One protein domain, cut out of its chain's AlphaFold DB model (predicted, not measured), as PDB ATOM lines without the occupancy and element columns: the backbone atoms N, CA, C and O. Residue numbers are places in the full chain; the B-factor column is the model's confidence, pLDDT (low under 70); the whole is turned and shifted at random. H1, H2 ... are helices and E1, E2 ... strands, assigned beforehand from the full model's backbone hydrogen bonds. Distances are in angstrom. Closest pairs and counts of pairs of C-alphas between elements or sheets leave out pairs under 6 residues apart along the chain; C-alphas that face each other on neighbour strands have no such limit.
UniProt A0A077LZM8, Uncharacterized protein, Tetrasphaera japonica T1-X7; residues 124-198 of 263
ATOM      1  N   GLY A 124     142.376 147.675 124.042       87.81
ATOM      2  CA  GLY A 124     142.687 146.720 125.106       87.81
ATOM      3  C   GLY A 124     141.608 146.589 126.188       87.81
ATOM      4  O   GLY A 124     141.501 145.524 126.789       87.81
ATOM      5  N   ARG A 125     140.727 147.586 126.391       90.12
ATOM      6  CA  ARG A 125     139.572 147.443 127.306       90.12
ATOM      7  C   ARG A 125     138.528 146.428 126.837       90.12
ATOM      8  O   ARG A 125     137.740 145.950 127.656       90.12
ATOM      9  N   SER A 126     138.573 146.017 125.573       92.69
ATOM     10  CA  SER A 126     137.805 144.880 125.061       92.69
ATOM     11  C   SER A 126     138.164 143.566 125.776       92.69
ATOM     12  O   SER A 126     137.294 142.711 125.926       92.69
ATOM     13  N   ALA A 127     139.391 143.417 126.298       93.00
ATOM     14  CA  ALA A 127     139.819 142.232 127.047       93.00
ATOM     15  C   ALA A 127     139.043 142.023 128.370       93.00
ATOM     16  O   ALA A 127     138.340 141.016 128.483       93.00
ATOM     17  N   PRO A 128     139.076 142.940 129.364       92.75
ATOM     18  CA  PRO A 128     138.268 142.785 130.576       92.75
ATOM     19  C   PRO A 128     136.760 142.809 130.283       92.75
ATOM     20  O   PRO A 128     136.004 142.117 130.967       92.75
ATOM     21  N   LEU A 129     136.318 143.539 129.248       93.00
ATOM     22  CA  LEU A 129     134.920 143.544 128.815       93.00
ATOM     23  C   LEU A 129     134.455 142.150 128.366       93.00
ATOM     24  O   LEU A 129     133.428 141.679 128.855       93.00
ATOM     25  N   VAL A 130     135.194 141.456 127.489       93.19
ATOM     26  CA  VAL A 130     134.765 140.131 127.006       93.19
ATOM     27  C   VAL A 130     134.779 139.085 128.122       93.19
ATOM     28  O   VAL A 130     133.851 138.284 128.219       93.19
ATOM     29  N   VAL A 131     135.770 139.132 129.021       93.81
ATOM     30  CA  VAL A 131     135.859 138.211 130.166       93.81
ATOM     31  C   VAL A 131     134.672 138.401 131.119       93.81
ATOM     32  O   VAL A 131     134.068 137.419 131.556       93.81
ATOM     33  N   ALA A 132     134.275 139.651 131.386       94.38
ATOM     34  CA  ALA A 132     133.077 139.955 132.166       94.38
ATOM     35  C   ALA A 132     131.785 139.491 131.464       94.38
ATOM     36  O   ALA A 132     130.894 138.946 132.120       94.38
ATOM     37  N   LEU A 133     131.689 139.654 130.137       95.25
ATOM     38  CA  LEU A 133     130.545 139.182 129.352       95.25
ATOM     39  C   LEU A 133     130.435 137.651 129.357       95.25
ATOM     40  O   LEU A 133     129.341 137.142 129.587       95.25
ATOM     41  N   PHE A 134     131.531 136.903 129.187       96.19
ATOM     42  CA  PHE A 134     131.503 135.437 129.262       96.19
ATOM     43  C   PHE A 134     130.978 134.941 130.613       96.19
ATOM     44  O   PHE A 134     130.105 134.075 130.656       96.19
ATOM     45  N   GLU A 135     131.450 135.515 131.722       95.69
ATOM     46  CA  GLU A 135     130.982 135.143 133.061       95.69
ATOM     47  C   GLU A 135     129.515 135.554 133.297       95.69
ATOM     48  O   GLU A 135     128.760 134.806 133.925       95.69
ATOM     49  N   ALA A 136     129.068 136.689 132.750       96.25
ATOM     50  CA  ALA A 136     127.663 137.098 132.792       96.25
ATOM     51  C   ALA A 136     126.753 136.140 132.001       96.25
ATOM     52  O   ALA A 136     125.723 135.705 132.526       96.25
ATOM     53  N   VAL A 137     127.146 135.743 130.784       96.94
ATOM     54  CA  VAL A 137     126.430 134.732 129.985       96.94
ATOM     55  C   VAL A 137     126.397 133.399 130.732       96.94
ATOM     56  O   VAL A 137     125.323 132.823 130.900       96.94
ATOM     57  N   ARG A 138     127.531 132.938 131.274       95.75
ATOM     58  CA  ARG A 138     127.624 131.671 132.020       95.75
ATOM     59  C   ARG A 138     126.749 131.641 133.281       95.75
ATOM     60  O   ARG A 138     126.258 130.576 133.646       95.75
ATOM     61  N   ARG A 139     126.541 132.783 133.949       96.69
ATOM     62  CA  ARG A 139     125.671 132.901 135.138       96.69
ATOM     63  C   ARG A 139     124.178 133.024 134.825       96.69
ATOM     64  O   ARG A 139     123.376 132.768 135.716       96.69
ATOM     65  N   THR A 140     123.799 133.449 133.618       97.00
ATOM     66  CA  THR A 140     122.410 133.857 133.307       97.00
ATOM     67  C   THR A 140     121.769 133.130 132.123       97.00
ATOM     68  O   THR A 140     120.550 133.162 131.982       97.00
ATOM     69  N   GLY A 141     122.563 132.518 131.240       96.06
ATOM     70  CA  GLY A 141     122.127 132.009 129.934       96.06
ATOM     71  C   GLY A 141     121.857 133.095 128.877       96.06
ATOM     72  O   GLY A 141     121.590 132.768 127.717       96.06
ATOM     73  N   LEU A 142     121.937 134.382 129.240       96.75
ATOM     74  CA  LEU A 142     121.563 135.520 128.393       96.75
ATOM     75  C   LEU A 142     122.696 135.912 127.432       96.75
ATOM     76  O   LEU A 142     123.364 136.926 127.598       96.75
ATOM     77  N   HIS A 143     122.889 135.092 126.402       95.56
ATOM     78  CA  HIS A 143     123.897 135.265 125.350       95.56
ATOM     79  C   HIS A 143     123.626 136.437 124.388       95.56
ATOM     80  O   HIS A 143     124.540 136.860 123.686       95.56
ATOM     81  N   ARG A 144     122.400 136.979 124.340       97.00
ATOM     82  CA  ARG A 144     122.028 138.100 123.454       97.00
ATOM     83  C   ARG A 144     122.256 139.441 124.157       97.00
ATOM     84  O   ARG A 144     121.499 139.806 125.056       97.00
ATOM     85  N   VAL A 145     123.296 140.167 123.754       94.56
ATOM     86  CA  VAL A 145     123.845 141.336 124.458       94.56
ATOM     87  C   VAL A 145     123.611 142.631 123.674       94.56
ATOM     88  O   VAL A 145     123.816 142.697 122.465       94.56
ATOM     89  N   ARG A 146     123.217 143.696 124.380       94.38
ATOM     90  CA  ARG A 146     123.143 145.071 123.858       94.38
ATOM     91  C   ARG A 146     124.278 145.870 124.499       94.38
ATOM     92  O   ARG A 146     124.304 145.974 125.724       94.38
ATOM     93  N   LEU A 147     125.214 146.402 123.712       93.00
ATOM     94  CA  LEU A 147     126.368 147.148 124.237       93.00
ATOM     95  C   LEU A 147     126.141 148.657 124.143       93.00
ATOM     96  O   LEU A 147     125.842 149.171 123.071       93.00
ATOM     97  N   LEU A 148     126.335 149.365 125.259       91.50
ATOM     98  CA  LEU A 148     126.264 150.824 125.353       91.50
ATOM     99  C   LEU A 148     127.507 151.348 126.085       91.50
ATOM    100  O   LEU A 148     127.731 151.018 127.245       91.50
ATOM    101  N   GLU A 149     128.284 152.191 125.410       87.81
ATOM    102  CA  GLU A 149     129.470 152.874 125.939       87.81
ATOM    103  C   GLU A 149     129.161 154.382 125.930       87.81
ATOM    104  O   GLU A 149     128.886 154.968 124.879       87.81
ATOM    105  N   LEU A 150     129.122 155.019 127.104       86.50
ATOM    106  CA  LEU A 150     128.873 156.461 127.207       86.50
ATOM    107  C   LEU A 150     130.148 157.220 126.832       86.50
ATOM    108  O   LEU A 150     131.217 156.921 127.353       86.50
ATOM    109  N   GLY A 151     130.047 158.191 125.921       81.31
ATOM    110  CA  GLY A 151     131.221 158.932 125.442       81.31
ATOM    111  C   GLY A 151     132.170 158.113 124.554       81.31
ATOM    112  O   GLY A 151     133.322 158.499 124.396       81.31
ATOM    113  N   ALA A 152     131.695 157.022 123.939       81.94
ATOM    114  CA  ALA A 152     132.483 156.033 123.189       81.94
ATOM    115  C   ALA A 152     133.447 156.567 122.102       81.94
ATOM    116  O   ALA A 152     134.317 155.831 121.634       81.94
ATOM    117  N   SER A 153     133.310 157.826 121.672       83.00
ATOM    118  CA  SER A 153     134.108 158.444 120.606       83.00
ATOM    119  C   SER A 153     134.042 157.617 119.310       83.00
ATOM    120  O   SER A 153     132.968 157.508 118.717       83.00
ATOM    121  N   ALA A 154     135.137 156.985 118.877       82.38
ATOM    122  CA  ALA A 154     135.148 156.066 117.740       82.38
ATOM    123  C   ALA A 154     134.265 154.813 117.950       82.38
ATOM    124  O   ALA A 154     133.740 154.269 116.974       82.38
ATOM    125  N   GLY A 155     134.033 154.395 119.200       88.12
ATOM    126  CA  GLY A 155     133.239 153.215 119.556       88.12
ATOM    127  C   GLY A 155     134.025 151.909 119.518       88.12
ATOM    128  O   GLY A 155     133.482 150.895 119.097       88.12
ATOM    129  N   LEU A 156     135.307 151.928 119.895       90.06
ATOM    130  CA  LEU A 156     136.205 150.781 119.728       90.06
ATOM    131  C   LEU A 156     135.763 149.578 120.578       90.06
ATOM    132  O   LEU A 156     135.540 148.508 120.018       90.06
ATOM    133  N   ASN A 157     135.484 149.759 121.873       91.56
ATOM    134  CA  ASN A 157     135.052 148.657 122.752       91.56
ATOM    135  C   ASN A 157     133.654 148.104 122.407       91.56
ATOM    136  O   ASN A 157     133.334 146.968 122.752       91.56
ATOM    137  N   LEU A 158     132.833 148.850 121.656       92.44
ATOM    138  CA  LEU A 158     131.577 148.341 121.085       92.44
ATOM    139  C   LEU A 158     131.796 147.286 119.979       92.44
ATOM    140  O   LEU A 158     130.833 146.648 119.560       92.44
ATOM    141  N   ASN A 159     133.030 147.085 119.505       92.44
ATOM    142  CA  ASN A 159     133.407 146.041 118.544       92.44
ATOM    143  C   ASN A 159     134.065 144.815 119.211       92.44
ATOM    144  O   ASN A 159     134.697 144.029 118.513       92.44
ATOM    145  N   VAL A 160     133.932 144.639 120.533       93.06
ATOM    146  CA  VAL A 160     134.552 143.536 121.301       93.06
ATOM    147  C   VAL A 160     134.316 142.133 120.714       93.06
ATOM    148  O   VAL A 160     135.178 141.276 120.828       93.06
ATOM    149  N   ASP A 161     133.192 141.896 120.040       92.69
ATOM    150  CA  ASP A 161     132.843 140.630 119.378       92.69
ATOM    151  C   ASP A 161     133.440 140.453 117.966       92.69
ATOM    152  O   ASP A 161     133.299 139.391 117.363       92.69
ATOM    153  N   ARG A 162     134.092 141.488 117.425       93.25
ATOM    154  CA  ARG A 162     134.740 141.496 116.100       93.25
ATOM    155  C   ARG A 162     136.253 141.310 116.176       93.25
ATOM    156  O   ARG A 162     136.872 140.991 115.163       93.25
ATOM    157  N   TYR A 163     136.846 141.528 117.345       94.62
ATOM    158  CA  TYR A 163     138.257 141.258 117.610       94.62
ATOM    159  C   TYR A 163     138.458 139.775 117.925       94.62
ATOM    160  O   TYR A 163     137.569 139.137 118.492       94.62
ATOM    161  N   ARG A 164     139.634 139.229 117.612       95.69
ATOM    162  CA  ARG A 164     140.075 137.976 118.230       95.69
ATOM    163  C   ARG A 164     140.594 138.319 119.625       95.69
ATOM    164  O   ARG A 164     141.365 139.260 119.783       95.69
ATOM    165  N   LEU A 165     140.167 137.595 120.653       94.81
ATOM    166  CA  LEU A 165     140.691 137.744 122.012       94.81
ATOM    167  C   LEU A 165     141.234 136.401 122.482       94.81
ATOM    168  O   LEU A 165     140.542 135.385 122.387       94.81
ATOM    169  N   ALA A 166     142.465 136.410 122.978       95.25
ATOM    170  CA  ALA A 166     143.211 135.215 123.349       95.25
ATOM    171  C   ALA A 166     143.775 135.326 124.769       95.25
ATOM    172  O   ALA A 166     143.912 136.410 125.337       95.25
ATOM    173  N   GLY A 167     144.117 134.191 125.363       94.56
ATOM    174  CA  GLY A 167     144.852 134.131 126.620       94.56
ATOM    175  C   GLY A 167     145.348 132.713 126.899       94.56
ATOM    176  O   GLY A 167     145.083 131.798 126.116       94.56
ATOM    177  N   PRO A 168     146.067 132.488 128.011       95.38
ATOM    178  CA  PRO A 168     146.626 131.178 128.332       95.38
ATOM    179  C   PRO A 168     145.562 130.064 128.351       95.38
ATOM    180  O   PRO A 168     144.756 129.961 129.279       95.38
ATOM    181  N   GLY A 169     145.576 129.231 127.304       94.88
ATOM    182  CA  GLY A 169     144.677 128.089 127.119       94.88
ATOM    183  C   GLY A 169     143.309 128.381 126.482       94.88
ATOM    184  O   GLY A 169     142.472 127.480 126.483       94.88
ATOM    185  N   TRP A 170     143.044 129.582 125.951       94.81
ATOM    186  CA  TRP A 170     141.754 129.903 125.317       94.81
ATOM    187  C   TRP A 170     141.844 130.988 124.233       94.81
ATOM    188  O   TRP A 170     142.732 131.838 124.250       94.81
ATOM    189  N   ALA A 171     140.865 130.998 123.324       95.19
ATOM    190  CA  ALA A 171     140.620 132.099 122.394       95.19
ATOM    191  C   ALA A 171     139.118 132.240 122.085       95.19
ATOM    192  O   ALA A 171     138.332 131.321 122.328       95.19
ATOM    193  N   SER A 172     138.707 133.397 121.568       94.75
ATOM    194  CA  SER A 172     137.337 133.689 121.131       94.75
ATOM    195  C   SER A 172     137.306 134.838 120.113       94.75
ATOM    196  O   SER A 172     138.296 135.550 119.966       94.75
ATOM    197  N   GLY A 173     136.179 135.025 119.423       93.44
ATOM    198  CA  GLY A 173     136.053 135.949 118.287       93.44
ATOM    199  C   GLY A 173     136.461 135.328 116.938       93.44
ATOM    200  O   GLY A 173     136.819 134.146 116.902       93.44
ATOM    201  N   PRO A 174     136.376 136.086 115.827       94.19
ATOM    202  CA  PRO A 174     136.622 135.577 114.473       94.19
ATOM    203  C   PRO A 174     138.092 135.199 114.251       94.19
ATOM    204  O   PRO A 174     138.983 135.966 114.614       94.19
ATOM    205  N   GLU A 175     138.359 134.043 113.638       93.88
ATOM    206  CA  GLU A 175     139.735 133.574 113.379       93.88
ATOM    207  C   GLU A 175     140.466 134.395 112.306       93.88
ATOM    208  O   GLU A 175     141.692 134.433 112.291       93.88
ATOM    209  N   ASP A 176     139.710 135.072 111.443       93.00
ATOM    210  CA  ASP A 176     140.152 135.985 110.389       93.00
ATOM    211  C   ASP A 176     140.226 137.457 110.846       93.00
ATOM    212  O   ASP A 176     140.437 138.356 110.030       93.00
ATOM    213  N   SER A 177     140.047 137.732 112.145       92.56
ATOM    214  CA  SER A 177     140.082 139.102 112.658       92.56
ATOM    215  C   SER A 177     141.465 139.735 112.497       92.56
ATOM    216  O   SER A 177     142.468 139.225 112.989       92.56
ATOM    217  N   VAL A 178     141.503 140.919 111.878       87.12
ATOM    218  CA  VAL A 178     142.726 141.717 111.656       87.12
ATOM    219  C   VAL A 178     143.358 142.279 112.939       87.12
ATOM    220  O   VAL A 178     144.372 142.971 112.869       87.12
ATOM    221  N   LEU A 179     142.759 142.022 114.106       89.56
ATOM    222  CA  LEU A 179     143.298 142.377 115.413       89.56
ATOM    223  C   LEU A 179     143.062 141.236 116.407       89.56
ATOM    224  O   LEU A 179     141.919 140.962 116.784       89.56
ATOM    225  N   GLU A 180     144.156 140.638 116.880       93.69
ATOM    226  CA  GLU A 180     144.157 139.786 118.069       93.69
ATOM    227  C   GLU A 180     144.588 140.584 119.305       93.69
ATOM    228  O   GLU A 180     145.525 141.383 119.264       93.69
ATOM    229  N   ILE A 181     143.876 140.374 120.411       93.25
ATOM    230  CA  ILE A 181     144.118 140.999 121.708       93.25
ATOM    231  C   ILE A 181     144.527 139.897 122.689       93.25
ATOM    232  O   ILE A 181     143.677 139.147 123.179       93.25
ATOM    233  N   ASP A 182     145.821 139.824 123.008       91.62
ATOM    234  CA  ASP A 182     146.307 139.059 124.160       91.62
ATOM    235  C   ASP A 182     145.765 139.692 125.448       91.62
ATOM    236  O   ASP A 182     146.144 140.792 125.854       91.62
ATOM    237  N   THR A 183     144.845 138.985 126.095       90.12
ATOM    238  CA  THR A 183     144.243 139.390 127.368       90.12
ATOM    239  C   THR A 183     145.140 139.105 128.572       90.12
ATOM    240  O   THR A 183     144.834 139.573 129.671       90.12
ATOM    241  N   ARG A 184     146.178 138.267 128.409       90.50
ATOM    242  CA  ARG A 184     147.032 137.682 129.465       90.50
ATOM    243  C   ARG A 184     146.275 136.932 130.572       90.50
ATOM    244  O   ARG A 184     146.869 136.499 131.557       90.50
ATOM    245  N   CYS A 185     144.963 136.748 130.424       90.19
ATOM    246  CA  CYS A 185     144.081 136.250 131.470       90.19
ATOM    247  C   CYS A 185     143.925 134.728 131.360       90.19
ATOM    248  O   CYS A 185     143.350 134.229 130.397       90.19
ATOM    249  N   ALA A 186     144.441 133.970 132.327       92.12
ATOM    250  CA  ALA A 186     144.320 132.511 132.345       92.12
ATOM    251  C   ALA A 186     142.962 132.037 132.904       92.12
ATOM    252  O   ALA A 186     142.327 132.725 133.702       92.12
ATOM    253  N   GLY A 187     142.532 130.827 132.533       92.81
ATOM    254  CA  GLY A 187     141.380 130.148 133.155       92.81
ATOM    255  C   GLY A 187     139.988 130.667 132.760       92.81
ATOM    256  O   GLY A 187     138.982 130.161 133.269       92.81
ATOM    257  N   VAL A 188     139.910 131.633 131.841       94.69
ATOM    258  CA  VAL A 188     138.658 132.104 131.232       94.69
ATOM    259  C   VAL A 188     137.961 130.947 130.507       94.69
ATOM    260  O   VAL A 188     138.604 130.103 129.885       94.69
ATOM    261  N   ARG A 189     136.626 130.915 130.566       95.00
ATOM    262  CA  ARG A 189     135.795 129.974 129.803       95.00
ATOM    263  C   ARG A 189     134.950 130.751 128.791       95.00
ATOM    264  O   ARG A 189     133.922 131.301 129.195       95.00
ATOM    265  N   PRO A 190     135.364 130.823 127.512       95.44
ATOM    266  CA  PRO A 190     134.587 131.481 126.469       95.44
ATOM    267  C   PRO A 190     133.143 130.982 126.423       95.44
ATOM    268  O   PRO A 190     132.864 129.800 126.625       95.44
ATOM    269  N   SER A 191     132.221 131.900 126.165       94.56
ATOM    270  CA  SER A 191     130.790 131.636 126.004       94.56
ATOM    271  C   SER A 191     130.297 132.384 124.770       94.56
ATOM    272  O   SER A 191     130.812 133.456 124.464       94.56
ATOM    273  N   ALA A 192     129.313 131.842 124.053       91.69
ATOM    274  CA  ALA A 192     128.764 132.521 122.882       91.69
ATOM    275  C   ALA A 192     128.115 133.861 123.279       91.69
ATOM    276  O   ALA A 192     127.316 133.911 124.215       91.69
ATOM    277  N   ILE A 193     128.451 134.928 122.550       94.31
ATOM    278  CA  ILE A 193     127.869 136.266 122.695       94.31
ATOM    279  C   ILE A 193     127.309 136.677 121.327       94.31
ATOM    280  O   ILE A 193     128.042 136.732 120.345       94.31
ATOM    281  N   ASP A 194     126.014 136.979 121.275       95.06
ATOM    282  CA  ASP A 194     125.308 137.576 120.136       95.06
ATOM    283  C   ASP A 194     125.107 139.068 120.443       95.06
ATOM    284  O   ASP A 194     124.220 139.423 121.224       95.06
ATOM    285  N   VAL A 195     125.956 139.954 119.908       94.69
ATOM    286  CA  VAL A 195     125.835 141.403 120.156       94.69
ATOM    287  C   VAL A 195     124.798 142.021 119.215       94.69
ATOM    288  O   VAL A 195     125.123 142.640 118.194       94.69
ATOM    289  N   VAL A 196     123.531 141.860 119.595       95.62
ATOM    290  CA  VAL A 196     122.341 142.222 118.808       95.62
ATOM    291  C   VAL A 196     122.175 143.716 118.555       95.62
ATOM    292  O   VAL A 196     121.480 144.102 117.619       95.62
ATOM    293  N   GLU A 197     122.761 144.572 119.395       92.88
ATOM    294  CA  GLU A 197     122.582 146.019 119.293       92.88
ATOM    295  C   GLU A 197     123.795 146.784 119.819       92.88
ATOM    296  O   GLU A 197     124.348 146.475 120.877       92.88
ATOM    297  N   ARG A 198     124.152 147.838 119.084       90.50
ATOM    298  CA  ARG A 198     125.020 148.932 119.518       90.50
ATOM    299  C   ARG A 198     124.248 150.216 119.209       90.50
ATOM    300  O   ARG A 198     124.100 150.525 118.023       90.50
TER     301      ARG A 198
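AT A GLANCE: This is residues 124 to 198 of the 263 residues of an uncharacterized protein of Tetrasphaera japonica T1-X7 (UniProt A0A077LZM8). One long helix, H1, has a small three-stranded sheet, E3 E2 E4, packed on its first part, residues 124 to 131, while a separate pair of short strands, E1 and E5, lies toward its other end. A long loop, residues 147 to 163, swings out between E1 and E2. The printed part has 75 residues with one named helix and five named strands, in the order H1 E1 E2 E3 E4 E5; the class is mixed, helices and strands, with under half of the residues in named elements. The sheet E3 E2 E4 is mixed and the pair E1 E5 parallel; the whole is compact, with a radius of gyration of the C-alphas of 11.8 A and spans of 33 by 29 by 20 A.

HOW THE PARTS SIT: In the larger sheet the inner strand is E2, residues 164 to 167. E3, residues 170 to 172, is its antiparallel neighbour and forms a hairpin with it; N 172 and O 165 are 2.8 A apart, within hydrogen-bond range. E4, residues 180 to 182, is parallel to E2, with N 181 and O 164 at 2.8 A. H1, residues 124 to 140, is on one face of this sheet, two layers of helix and strands, at a height over the sheet of 11.0 A. It runs across the strands, at 81 degrees to E2 on the local plane, and only just lies over E2 and E4, with 3 C-alphas falling on each. The closest C-alphas of H1 and E2 are those of Ala 127 and Leu 165, 6.8 A apart. In H1, 12 of 13 O i to N i+4 pairs are within hydrogen-bond range. E1, residues 144 to 146, and E5, residues 194 to 197, are parallel, with N 145 and O 194 at 2.8 A. H1 and E5 are apart.

IN THESE COORDINATES: H1 measures 25.4 A, from C-alpha 124 at (142.687, 146.720, 125.106) to C-alpha 140 at (122.410, 133.857, 133.307). E2 measures 10.4 A, E5 8.9 A, E3 7.2 A, E1 7.1 A and E4 6.5 A; E5 ends with C-alpha 197 at (122.582, 146.019, 119.293).

THE WHOLE: The two C-alphas farthest apart, those of Gly 151 and Gly 169, are 33.7 A apart. The links E1 to E2 and E4 to E5 are long. The printed part has no cut, and no printed residue is under 70 in pLDDT.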